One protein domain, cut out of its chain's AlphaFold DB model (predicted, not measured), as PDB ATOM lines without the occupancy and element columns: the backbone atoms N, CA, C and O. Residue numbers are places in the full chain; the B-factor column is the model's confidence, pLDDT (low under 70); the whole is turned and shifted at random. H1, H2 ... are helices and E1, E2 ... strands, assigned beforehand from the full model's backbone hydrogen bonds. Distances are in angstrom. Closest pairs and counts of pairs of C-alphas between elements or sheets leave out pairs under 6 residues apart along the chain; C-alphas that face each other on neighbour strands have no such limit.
ATOM      1  N   SER A  12     162.891 123.723 210.684       54.00
ATOM      2  CA  SER A  12     162.938 125.082 210.122       54.00
ATOM      3  C   SER A  12     163.590 125.232 208.742       54.00
ATOM      4  O   SER A  12     163.345 126.231 208.074       54.00
ATOM      5  N   LYS A  13     164.405 124.273 208.277       58.94
ATOM      6  CA  LYS A  13     165.103 124.424 206.985       58.94
ATOM      7  C   LYS A  13     164.177 124.342 205.767       58.94
ATOM      8  O   LYS A  13     164.470 124.986 204.772       58.94
ATOM      9  N   ARG A  14     163.090 123.564 205.832       66.56
ATOM     10  CA  ARG A  14     162.109 123.471 204.731       66.56
ATOM     11  C   ARG A  14     161.004 124.511 204.838       66.56
ATOM     12  O   ARG A  14     160.465 124.931 203.828       66.56
ATOM     13  N   ASP A  15     160.688 124.940 206.054       70.69
ATOM     14  CA  ASP A  15     159.599 125.887 206.303       70.69
ATOM     15  C   ASP A  15     159.869 127.270 205.671       70.69
ATOM     16  O   ASP A  15     158.924 127.950 205.273       70.69
ATOM     17  N   ASN A  16     161.147 127.632 205.503       81.62
ATOM     18  CA  ASN A  16     161.600 128.863 204.844       81.62
ATOM     19  C   ASN A  16     161.918 128.684 203.344       81.62
ATOM     20  O   ASN A  16     162.481 129.588 202.733       81.62
ATOM     21  N   GLU A  17     161.623 127.525 202.748       87.31
ATOM     22  CA  GLU A  17     161.822 127.313 201.310       87.31
ATOM     23  C   GLU A  17     160.878 128.226 200.523       87.31
ATOM     24  O   GLU A  17     159.670 128.219 200.764       87.31
ATOM     25  N   VAL A  18     161.425 129.018 199.599       89.19
ATOM     26  CA  VAL A  18     160.626 129.885 198.728       89.19
ATOM     27  C   VAL A  18     160.074 129.047 197.584       89.19
ATOM     28  O   VAL A  18     160.811 128.430 196.811       89.19
ATOM     29  N   VAL A  19     158.754 129.014 197.493       89.31
ATOM     30  CA  VAL A  19     158.022 128.374 196.411       89.31
ATOM     31  C   VAL A  19     157.593 129.465 195.445       89.31
ATOM     32  O   VAL A  19     157.034 130.470 195.867       89.31
ATOM     33  N   VAL A  20     157.845 129.236 194.157       90.69
ATOM     34  CA  VAL A  20     157.542 130.195 193.092       90.69
ATOM     35  C   VAL A  20     156.590 129.574 192.076       90.69
ATOM     36  O   VAL A  20     156.841 128.460 191.596       90.69
ATOM     37  N   GLY A  21     155.530 130.306 191.745       87.44
ATOM     38  CA  GLY A  21     154.588 129.999 190.672       87.44
ATOM     39  C   GLY A  21     153.368 129.175 191.092       87.44
ATOM     40  O   GLY A  21     153.435 128.270 191.933       87.44
ATOM     41  N   TRP A  22     152.242 129.457 190.429       92.25
ATOM     42  CA  TRP A  22     150.943 128.833 190.698       92.25
ATOM     43  C   TRP A  22     150.971 127.306 190.564       92.25
ATOM     44  O   TRP A  22     150.450 126.608 191.431       92.25
ATOM     45  N   ASP A  23     151.668 126.760 189.562       93.81
ATOM     46  CA  ASP A  23     151.777 125.306 189.364       93.81
ATOM     47  C   ASP A  23     152.365 124.586 190.582       93.81
ATOM     48  O   ASP A  23     151.953 123.473 190.934       93.81
ATOM     49  N   LYS A  24     153.350 125.202 191.250       93.75
ATOM     50  CA  LYS A  24     153.925 124.637 192.474       93.75
ATOM     51  C   LYS A  24     152.947 124.759 193.637       93.75
ATOM     52  O   LYS A  24     152.828 123.806 194.408       93.75
ATOM     53  N   TYR A  25     152.221 125.872 193.742       92.00
ATOM     54  CA  TYR A  25     151.186 126.056 194.766       92.00
ATOM     55  C   TYR A  25     150.090 125.005 194.619       92.00
ATOM     56  O   TYR A  25     149.742 124.342 195.597       92.00
ATOM     57  N   TYR A  26     149.633 124.769 193.391       94.25
ATOM     58  CA  TYR A  26     148.648 123.750 193.064       94.25
ATOM     59  C   TYR A  26     149.141 122.342 193.395       94.25
ATOM     60  O   TYR A  26     148.452 121.603 194.097       94.25
ATOM     61  N   LYS A  27     150.368 121.969 193.007       95.56
ATOM     62  CA  LYS A  27     150.948 120.658 193.365       95.56
ATOM     63  C   LYS A  27     151.018 120.446 194.880       95.56
ATOM     64  O   LYS A  27     150.775 119.337 195.363       95.56
ATOM     65  N   ILE A  28     151.343 121.494 195.638       93.00
ATOM     66  CA  ILE A  28     151.365 121.448 197.106       93.00
ATOM     67  C   ILE A  28     149.945 121.301 197.656       93.00
ATOM     68  O   ILE A  28     149.722 120.423 198.494       93.00
ATOM     69  N   ALA A  29     148.990 122.098 197.170       91.69
ATOM     70  CA  ALA A  29     147.584 122.031 197.561       91.69
ATOM     71  C   ALA A  29     146.990 120.647 197.297       91.69
ATOM     72  O   ALA A  29     146.432 120.031 198.204       91.69
ATOM     73  N   LEU A  30     147.217 120.105 196.104       93.81
ATOM     74  CA  LEU A  30     146.751 118.789 195.696       93.81
ATOM     75  C   LEU A  30     147.321 117.701 196.613       93.81
ATOM     76  O   LEU A  30     146.581 116.882 197.157       93.81
ATOM     77  N   LYS A  31     148.631 117.724 196.884       93.94
ATOM     78  CA  LYS A  31     149.272 116.767 197.801       93.94
ATOM     79  C   LYS A  31     148.709 116.851 199.225       93.94
ATOM     80  O   LYS A  31     148.561 115.815 199.878       93.94
ATOM     81  N   GLN A  32     148.408 118.053 199.722       89.56
ATOM     82  CA  GLN A  32     147.792 118.257 201.041       89.56
ATOM     83  C   GLN A  32     146.364 117.700 201.066       89.56
ATOM     84  O   GLN A  32     146.025 116.925 201.963       89.56
ATOM     85  N   ALA A  33     145.562 118.037 200.056       87.31
ATOM     86  CA  ALA A  33     144.181 117.602 199.921       87.31
ATOM     87  C   ALA A  33     144.078 116.070 199.838       87.31
ATOM     88  O   ALA A  33     143.328 115.459 200.596       87.31
ATOM     89  N   TRP A  34     144.922 115.413 199.039       86.88
ATOM     90  CA  TRP A  34     144.973 113.946 198.972       86.88
ATOM     91  C   TRP A  34     145.379 113.285 200.286       86.88
ATOM     92  O   TRP A  34     144.861 112.223 200.633       86.88
ATOM     93  N   LYS A  35     146.317 113.885 201.024       83.81
ATOM     94  CA  LYS A  35     146.812 113.305 202.274       83.81
ATOM     95  C   LYS A  35     145.776 113.380 203.394       83.81
ATOM     96  O   LYS A  35     145.664 112.433 204.168       83.81
ATOM     97  N   TRP A  36     145.060 114.497 203.504       79.62
ATOM     98  CA  TRP A  36     144.237 114.796 204.680       79.62
ATOM     99  C   TRP A  36     142.732 114.814 204.410       79.62
ATOM    100  O   TRP A  36     141.956 114.592 205.335       79.62
ATOM    101  N   LEU A  37     142.316 115.064 203.166       79.50
ATOM    102  CA  LEU A  37     140.931 115.386 202.808       79.50
ATOM    103  C   LEU A  37     140.336 114.471 201.730       79.50
ATOM    104  O   LEU A  37     139.203 114.678 201.313       79.50
ATOM    105  N   ARG A  38     141.034 113.397 201.339       78.50
ATOM    106  CA  ARG A  38     140.554 112.424 200.338       78.50
ATOM    107  C   ARG A  38     139.138 111.890 200.597       78.50
ATOM    108  O   ARG A  38     138.434 111.601 199.646       78.50
ATOM    109  N   TYR A  39     138.747 111.723 201.860       76.31
ATOM    110  CA  TYR A  39     137.426 111.196 202.245       76.31
ATOM    111  C   TYR A  39     136.409 112.281 202.609       76.31
ATOM    112  O   TYR A  39     135.317 111.970 203.084       76.31
ATOM    113  N   TYR A  40     136.806 113.545 202.474       73.06
ATOM    114  CA  TYR A  40     135.941 114.691 202.718       73.06
ATOM    115  C   TYR A  40     135.296 115.175 201.428       73.06
ATOM    116  O   TYR A  40     134.188 115.675 201.491       73.06
ATOM    117  N   PHE A  41     135.951 115.015 200.279       72.06
ATOM    118  CA  PHE A  41     135.378 115.393 198.991       72.06
ATOM    119  C   PHE A  41     134.622 114.215 198.349       72.06
ATOM    120  O   PHE A  41     135.090 113.077 198.465       72.06
ATOM    121  N   PRO A  42     133.471 114.464 197.691       69.19
ATOM    122  CA  PRO A  42     132.669 113.409 197.074       69.19
ATOM    123  C   PRO A  42     133.365 112.774 195.867       69.19
ATOM    124  O   PRO A  42     133.307 111.554 195.696       69.19
ATOM    125  N   SER A  43     134.061 113.579 195.063       80.75
ATOM    126  CA  SER A  43     134.816 113.117 193.905       80.75
ATOM    127  C   SER A  43     136.271 113.588 193.915       80.75
ATOM    128  O   SER A  43     136.703 114.450 194.687       80.75
ATOM    129  N   ARG A  44     137.055 112.987 193.017       83.62
ATOM    130  CA  ARG A  44     138.421 113.427 192.735       83.62
ATOM    131  C   ARG A  44     138.447 114.818 192.096       83.62
ATOM    132  O   ARG A  44     139.359 115.583 192.392       83.62
ATOM    133  N   GLU A  45     137.470 115.119 191.247       85.25
ATOM    134  CA  GLU A  45     137.358 116.407 190.563       85.25
ATOM    135  C   GLU A  45     137.100 117.532 191.567       85.25
ATOM    136  O   GLU A  45     137.785 118.548 191.510       85.25
ATOM    137  N   ASP A  46     136.239 117.312 192.566       82.25
ATOM    138  CA  ASP A  46     135.981 118.295 193.633       82.25
ATOM    139  C   ASP A  46     137.254 118.605 194.428       82.25
ATOM    140  O   ASP A  46     137.565 119.755 194.728       82.25
ATOM    141  N   LEU A  47     138.043 117.572 194.729       85.62
ATOM    142  CA  LEU A  47     139.316 117.728 195.426       85.62
ATOM    143  C   LEU A  47     140.319 118.526 194.579       85.62
ATOM    144  O   LEU A  47     141.020 119.393 195.104       85.62
ATOM    145  N   GLU A  48     140.396 118.243 193.277       90.62
ATOM    146  CA  GLU A  48     141.251 118.966 192.331       90.62
ATOM    147  C   GLU A  48     140.806 120.429 192.160       90.62
ATOM    148  O   GLU A  48     141.663 121.315 192.153       90.62
ATOM    149  N   GLN A  49     139.501 120.703 192.123       87.69
ATOM    150  CA  GLN A  49     138.938 122.055 192.067       87.69
ATOM    151  C   GLN A  49     139.205 122.844 193.352       87.69
ATOM    152  O   GLN A  49     139.730 123.957 193.287       87.69
ATOM    153  N   SER A  50     138.956 122.266 194.532       87.88
ATOM    154  CA  SER A  50     139.266 122.925 195.807       87.88
ATOM    155  C   SER A  50     140.773 123.147 195.989       87.88
ATOM    156  O   SER A  50     141.191 124.156 196.561       87.88
ATOM    157  N   ALA A  51     141.623 122.254 195.467       91.19
ATOM    158  CA  ALA A  51     143.071 122.467 195.435       91.19
ATOM    159  C   ALA A  51     143.477 123.617 194.497       91.19
ATOM    160  O   ALA A  51     144.356 124.404 194.857       91.19
ATOM    161  N   ALA A  52     142.837 123.743 193.331       90.62
ATOM    162  CA  ALA A  52     143.059 124.855 192.407       90.62
ATOM    163  C   ALA A  52     142.629 126.187 193.032       90.62
ATOM    164  O   ALA A  52     143.401 127.145 193.020       90.62
ATOM    165  N   LEU A  53     141.461 126.229 193.680       89.12
ATOM    166  CA  LEU A  53     140.979 127.401 194.410       89.12
ATOM    167  C   LEU A  53     141.953 127.821 195.519       89.12
ATOM    168  O   LEU A  53     142.322 128.991 195.614       89.12
ATOM    169  N   ALA A  54     142.430 126.867 196.324       90.62
ATOM    170  CA  ALA A  54     143.409 127.134 197.377       90.62
ATOM    171  C   ALA A  54     144.732 127.695 196.829       90.62
ATOM    172  O   ALA A  54     145.316 128.591 197.443       90.62
ATOM    173  N   ALA A  55     145.193 127.201 195.676       88.62
ATOM    174  CA  ALA A  55     146.386 127.711 195.005       88.62
ATOM    175  C   ALA A  55     146.187 129.137 194.475       88.62
ATOM    176  O   ALA A  55     147.046 129.991 194.688       88.62
ATOM    177  N   THR A  56     145.037 129.420 193.861       88.88
ATOM    178  CA  THR A  56     144.690 130.755 193.356       88.88
ATOM    179  C   THR A  56     144.569 131.767 194.491       88.88
ATOM    180  O   THR A  56     145.154 132.842 194.412       88.88
ATOM    181  N   ILE A  57     143.904 131.423 195.598       87.81
ATOM    182  CA  ILE A  57     143.809 132.300 196.777       87.81
ATOM    183  C   ILE A  57     145.194 132.570 197.375       87.81
ATOM    184  O   ILE A  57     145.494 133.700 197.765       87.81
ATOM    185  N   ALA A  58     146.058 131.554 197.442       87.12
ATOM    186  CA  ALA A  58     147.426 131.743 197.909       87.12
ATOM    187  C   ALA A  58     148.229 132.670 196.982       87.12
ATOM    188  O   ALA A  58     148.936 133.545 197.478       87.12
ATOM    189  N   GLN A  59     148.077 132.531 195.662       87.25
ATOM    190  CA  GLN A  59     148.723 133.410 194.685       87.25
ATOM    191  C   GLN A  59     148.204 134.848 194.768       87.25
ATOM    192  O   GLN A  59     148.998 135.777 194.752       87.25
ATOM    193  N   VAL A  60     146.896 135.057 194.928       89.38
ATOM    194  CA  VAL A  60     146.330 136.404 195.122       89.38
ATOM    195  C   VAL A  60     146.879 137.053 196.395       89.38
ATOM    196  O   VAL A  60     147.116 138.257 196.428       89.38
ATOM    197  N   ARG A  61     147.105 136.263 197.448       88.81
ATOM    198  CA  ARG A  61     147.565 136.771 198.742       88.81
ATOM    199  C   ARG A  61     149.058 137.091 198.795       88.81
ATOM    200  O   ARG A  61     149.429 138.056 199.455       88.81
ATOM    201  N   PHE A  62     149.898 136.254 198.193       87.69
ATOM    202  CA  PHE A  62     151.359 136.357 198.305       87.69
ATOM    203  C   PHE A  62     152.045 136.782 197.001       87.69
ATOM    204  O   PHE A  62     153.222 137.125 197.015       87.69
ATOM    205  N   GLY A  63     151.327 136.791 195.880       86.94
ATOM    206  CA  GLY A  63     151.906 136.963 194.553       86.94
ATOM    207  C   GLY A  63     152.551 135.675 194.039       86.94
ATOM    208  O   GLY A  63     152.109 134.562 194.341       86.94
ATOM    209  N   GLU A  64     153.601 135.824 193.234       87.75
ATOM    210  CA  GLU A  64     154.287 134.691 192.603       87.75
ATOM    211  C   GLU A  64     155.194 133.905 193.551       87.75
ATOM    212  O   GLU A  64     155.507 132.756 193.245       87.75
ATOM    213  N   GLU A  65     155.573 134.481 194.695       90.44
ATOM    214  CA  GLU A  65     156.531 133.891 195.632       90.44
ATOM    215  C   GLU A  65     155.976 133.846 197.057       90.44
ATOM    216  O   GLU A  65     155.400 134.811 197.554       90.44
ATOM    217  N   ALA A  66     156.153 132.714 197.737       90.38
ATOM    218  CA  ALA A  66     155.743 132.538 199.126       90.38
ATOM    219  C   ALA A  66     156.656 131.539 199.830       90.38
ATOM    220  O   ALA A  66     157.142 130.580 199.222       90.38
ATOM    221  N   THR A  67     156.847 131.698 201.141       91.56
ATOM    222  CA  THR A  67     157.511 130.649 201.920       91.56
ATOM    223  C   THR A  67     156.603 129.429 202.046       91.56
ATOM    224  O   THR A  67     155.376 129.539 202.158       91.56
ATOM    225  N   LEU A  68     157.191 128.234 202.068       89.81
ATOM    226  CA  LEU A  68     156.448 126.979 202.152       89.81
ATOM    227  C   LEU A  68     155.518 126.947 203.373       89.81
ATOM    228  O   LEU A  68     154.407 126.424 203.280       89.81
ATOM    229  N   ASN A  69     155.937 127.509 204.509       89.12
ATOM    230  CA  ASN A  69     155.123 127.569 205.723       89.12
ATOM    231  C   ASN A  69     153.895 128.478 205.564       89.12
ATOM    232  O   ASN A  69     152.784 128.067 205.902       89.12
ATOM    233  N   GLU A  70     154.068 129.688 205.031       88.94
ATOM    234  CA  GLU A  70     152.963 130.624 204.782       88.94
ATOM    235  C   GLU A  70     151.967 130.045 203.780       88.94
ATOM    236  O   GLU A  70     150.765 129.980 204.058       88.94
ATOM    237  N   LEU A  71     152.491 129.517 202.674       91.75
ATOM    238  CA  LEU A  71     151.723 128.839 201.642       91.75
ATOM    239  C   LEU A  71     150.919 127.673 202.230       91.75
ATOM    240  O   LEU A  71     149.706 127.580 202.051       91.75
ATOM    241  N   THR A  72     151.574 126.813 203.012       90.12
ATOM    242  CA  THR A  72     150.945 125.648 203.645       90.12
ATOM    243  C   THR A  72     149.860 126.048 204.641       90.12
ATOM    244  O   THR A  72     148.838 125.366 204.737       90.12
ATOM    245  N   ARG A  73     150.044 127.135 205.398       89.88
ATOM    246  CA  ARG A  73     149.030 127.636 206.340       89.88
ATOM    247  C   ARG A  73     147.782 128.118 205.613       89.88
ATOM    248  O   ARG A  73     146.682 127.766 206.034       89.88
ATOM    249  N   VAL A  74     147.945 128.883 204.536       90.25
ATOM    250  CA  VAL A  74     146.815 129.417 203.761       90.25
ATOM    251  C   VAL A  74     146.083 128.303 203.028       90.25
ATOM    252  O   VAL A  74     144.875 128.173 203.203       90.25
ATOM    253  N   ILE A  75     146.810 127.435 202.320       91.00
ATOM    254  CA  ILE A  75     146.235 126.271 201.635       91.00
ATOM    255  C   ILE A  75     145.435 125.405 202.611       91.00
ATOM    256  O   ILE A  75     144.297 125.049 202.329       91.00
ATOM    257  N   ASN A  76     145.989 125.090 203.788       89.75
ATOM    258  CA  ASN A  76     145.275 124.276 204.773       89.75
ATOM    259  C   ASN A  76     144.033 124.955 205.338       89.75
ATOM    260  O   ASN A  76     143.098 124.258 205.725       89.75
ATOM    261  N   LYS A  77     144.033 126.286 205.445       89.19
ATOM    262  CA  LYS A  77     142.855 127.023 205.893       89.19
ATOM    263  C   LYS A  77     141.745 126.916 204.848       89.19
ATOM    264  O   LYS A  77     140.668 126.440 205.188       89.19
ATOM    265  N   VAL A  78     142.053 127.239 203.590       88.81
ATOM    266  CA  VAL A  78     141.087 127.182 202.481       88.81
ATOM    267  C   VAL A  78     140.555 125.766 202.292       88.81
ATOM    268  O   VAL A  78     139.351 125.560 202.293       88.81
ATOM    269  N   LEU A  79     141.428 124.759 202.222       87.44
ATOM    270  CA  LEU A  79     140.996 123.376 202.019       87.44
ATOM    271  C   LEU A  79     140.091 122.854 203.148       87.44
ATOM    272  O   LEU A  79     139.241 122.003 202.906       87.44
ATOM    273  N   LYS A  80     140.262 123.336 204.385       86.75
ATOM    274  CA  LYS A  80     139.369 122.988 205.502       86.75
ATOM    275  C   LYS A  80     138.019 123.686 205.403       86.75
ATOM    276  O   LYS A  80     137.025 123.077 205.782       86.75
ATOM    277  N   GLU A  81     137.995 124.933 204.948       83.25
ATOM    278  CA  GLU A  81     136.756 125.672 204.685       83.25
ATOM    279  C   GLU A  81     135.985 125.011 203.537       83.25
ATOM    280  O   GLU A  81     134.818 124.676 203.707       83.25
ATOM    281  N   GLU A  82     136.665 124.656 202.447       83.62
ATOM    282  CA  GLU A  82     136.102 123.882 201.336       83.62
ATOM    283  C   GLU A  82     135.565 122.521 201.787       83.62
ATOM    284  O   GLU A  82     134.434 122.158 201.485       83.62
ATOM    285  N   ALA A  83     136.327 121.778 202.590       81.88
ATOM    286  CA  ALA A  83     135.867 120.505 203.140       81.88
ATOM    287  C   ALA A  83     134.712 120.654 204.148       81.88
ATOM    288  O   ALA A  83     134.015 119.679 204.417       81.88
ATOM    289  N   LYS A  84     134.520 121.837 204.742       77.56
ATOM    290  CA  LYS A  84     133.376 122.141 205.609       77.56
ATOM    291  C   LYS A  84     132.139 122.492 204.782       77.56
ATOM    292  O   LYS A  84     131.061 122.014 205.113       77.56
ATOM    293  N   ASN A  85     132.303 123.302 203.741       73.94
ATOM    294  CA  ASN A  85     131.200 123.809 202.927       73.94
ATOM    295  C   ASN A  85     130.707 122.761 201.921       73.94
ATOM    296  O   ASN A  85     129.511 122.539 201.785       73.94
ATOM    297  N   ASN A  86     131.647 122.083 201.263       68.44
ATOM    298  CA  ASN A  86     131.389 121.187 200.135       68.44
ATOM    299  C   ASN A  86     131.654 119.715 200.483       68.44
ATOM    300  O   ASN A  86     131.313 118.809 199.720       68.44
ATOM    301  N   GLY A  87     132.291 119.452 201.627       59.34
ATOM    302  CA  GLY A  87     132.734 118.112 201.961       59.34
ATOM    303  C   GLY A  87     131.620 117.212 202.497       59.34
ATOM    304  O   GLY A  87     131.087 117.421 203.589       59.34
ATOM    305  N   ARG A  88     131.327 116.132 201.768       62.78
ATOM    306  CA  ARG A  88     130.559 114.989 202.274       62.78
ATOM    307  C   ARG A  88     131.538 114.001 202.895       62.78
ATOM    308  O   ARG A  88     132.342 113.383 202.200       62.78
ATOM    309  N   ARG A  89     131.496 113.833 204.219       56.22
ATOM    310  CA  ARG A  89     132.319 112.827 204.902       56.22
ATOM    311  C   ARG A  89     131.866 111.445 204.468       56.22
ATOM    312  O   ARG A  89     130.817 110.979 204.889       56.22
ATOM    313  N   GLN A  90     132.678 110.743 203.695       58.81
ATOM    314  CA  GLN A  90     132.387 109.352 203.375       58.81
ATOM    315  C   GLN A  90     132.998 108.443 204.446       58.81
ATOM    316  O   GLN A  90     134.208 108.470 204.695       58.81
ATOM    317  N   ARG A  91     132.176 107.611 205.095       58.22
ATOM    318  CA  ARG A  91     132.648 106.607 206.062       58.22
ATOM    319  C   ARG A  91     132.453 105.209 205.493       58.22
ATOM    320  O   ARG A  91     131.383 104.882 204.992       58.22
ATOM    321  N   LYS A  92     133.477 104.359 205.637       56.66
ATOM    322  CA  LYS A  92     133.325 102.912 205.448       56.66
ATOM    323  C   LYS A  92     132.441 102.366 206.561       56.66
ATOM    324  O   LYS A  92     132.847 102.384 207.725       56.66
ATOM    325  N   VAL A  93     131.258 101.892 206.206       57.81
ATOM    326  CA  VAL A  93     130.339 101.208 207.112       57.81
ATOM    327  C   VAL A  93     130.266  99.751 206.685       57.81
ATOM    328  O   VAL A  93     130.224  99.433 205.498       57.81
ATOM    329  N   ARG A  94     130.324  98.855 207.669       51.94
ATOM    330  CA  ARG A  94     130.119  97.432 207.433       51.94
ATOM    331  C   ARG A  94     128.640  97.143 207.621       51.94
ATOM    332  O   ARG A  94     128.102  97.408 208.694       51.94
ATOM    333  N   LEU A  95     128.002  96.664 206.566       64.19
ATOM    334  CA  LEU A  95     126.599  96.286 206.585       64.19
ATOM    335  C   LEU A  95     126.417  94.945 207.324       64.19
ATOM    336  O   LEU A  95     127.387  94.191 207.472       64.19
TER     337      LEU A  95
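AT A GLANCE: This is residues 12 to 95 of the 154 residues of an uncharacterized protein of Chloroflexi bacterium 54-19 (UniProt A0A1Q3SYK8). Three helices, H2, H3 and H4, cross one another at steep tilts and pack into a small body, with a short antiparallel ribbon of two strands, E1 and E2, at one end. From the other end E3 leads away as a tail that adds to the length, while the short H1 lies at the ribbon's end, beside the first residues of H4. The printed part has 84 residues, with four named helices and three named strands in the order H1, E1, H2, H3, E2, H4, E3; E3 pairs with no named strand. The class is mostly helix. The whole is compact, with a radius of gyration of the C-alphas of 13.6 A, yet elongated in outline, spanning 48 by 25 by 17 A.

IN THESE COORDINATES: Find C-alpha 12 at (162.938, 125.082, 210.122), where H1, residues 12 to 15, begins. E1 follows at residues 18 to 20. Go on to C-alpha 22, where H2 starts and runs 20.9 A to residue 36. H3, residues 44 to 62, is the longest helix, 26.9 A from C-alpha 44 at (138.421, 113.427, 192.735) to C-alpha 62. E2 holds residues 65 to 67, and H4, residues 68 to 85, runs 25.5 A. Last comes E3, residues 88 to 94, 18.3 A long, ending at C-alpha 94 at (130.119, 97.432, 207.433).

HOW THE PARTS SIT: Begin with H4, the hub, which touches three helices. With residues 71 to 79 alone it touches H2, closest at the C-alphas of Ala 29 and Ile 75, 6.0 A apart, at a steep tilt of 57 degrees, the same way. H3 touches H4 with residues 50 to 58 alone, closest at the C-alphas of Ala 54 and Ile 75, 5.2 A, at a steep tilt of 47 degrees, opposite ways. H2 and H3 touch, closest at the C-alphas of Tyr 26 and Ala 55, 5.0 A, at a steep tilt of 50 degrees, opposite ways. H1 and H4 only just touch, with 3 pairs of C-alphas within 8 A. Look next at E1 and E2, antiparallel at 149 degrees: N 19 and O 66 are 2.8 A apart, within hydrogen-bond range. H4 and E3 meet only through their link, and E3 and H3 are apart. In H2, H3 and H4 every O i to N i+4 pair is within hydrogen-bond range; H1 is too short for such a pair.

THE WHOLE: The C-alphas of Gly 63 and Leu 95, the two farthest apart, are 49.4 A from each other. The printed part has no cut, and no link is long. Expect pLDDT under 70 at residues 12 to 14, residue 42 and residues 86 to 95; the mean of the printed part is 82.6.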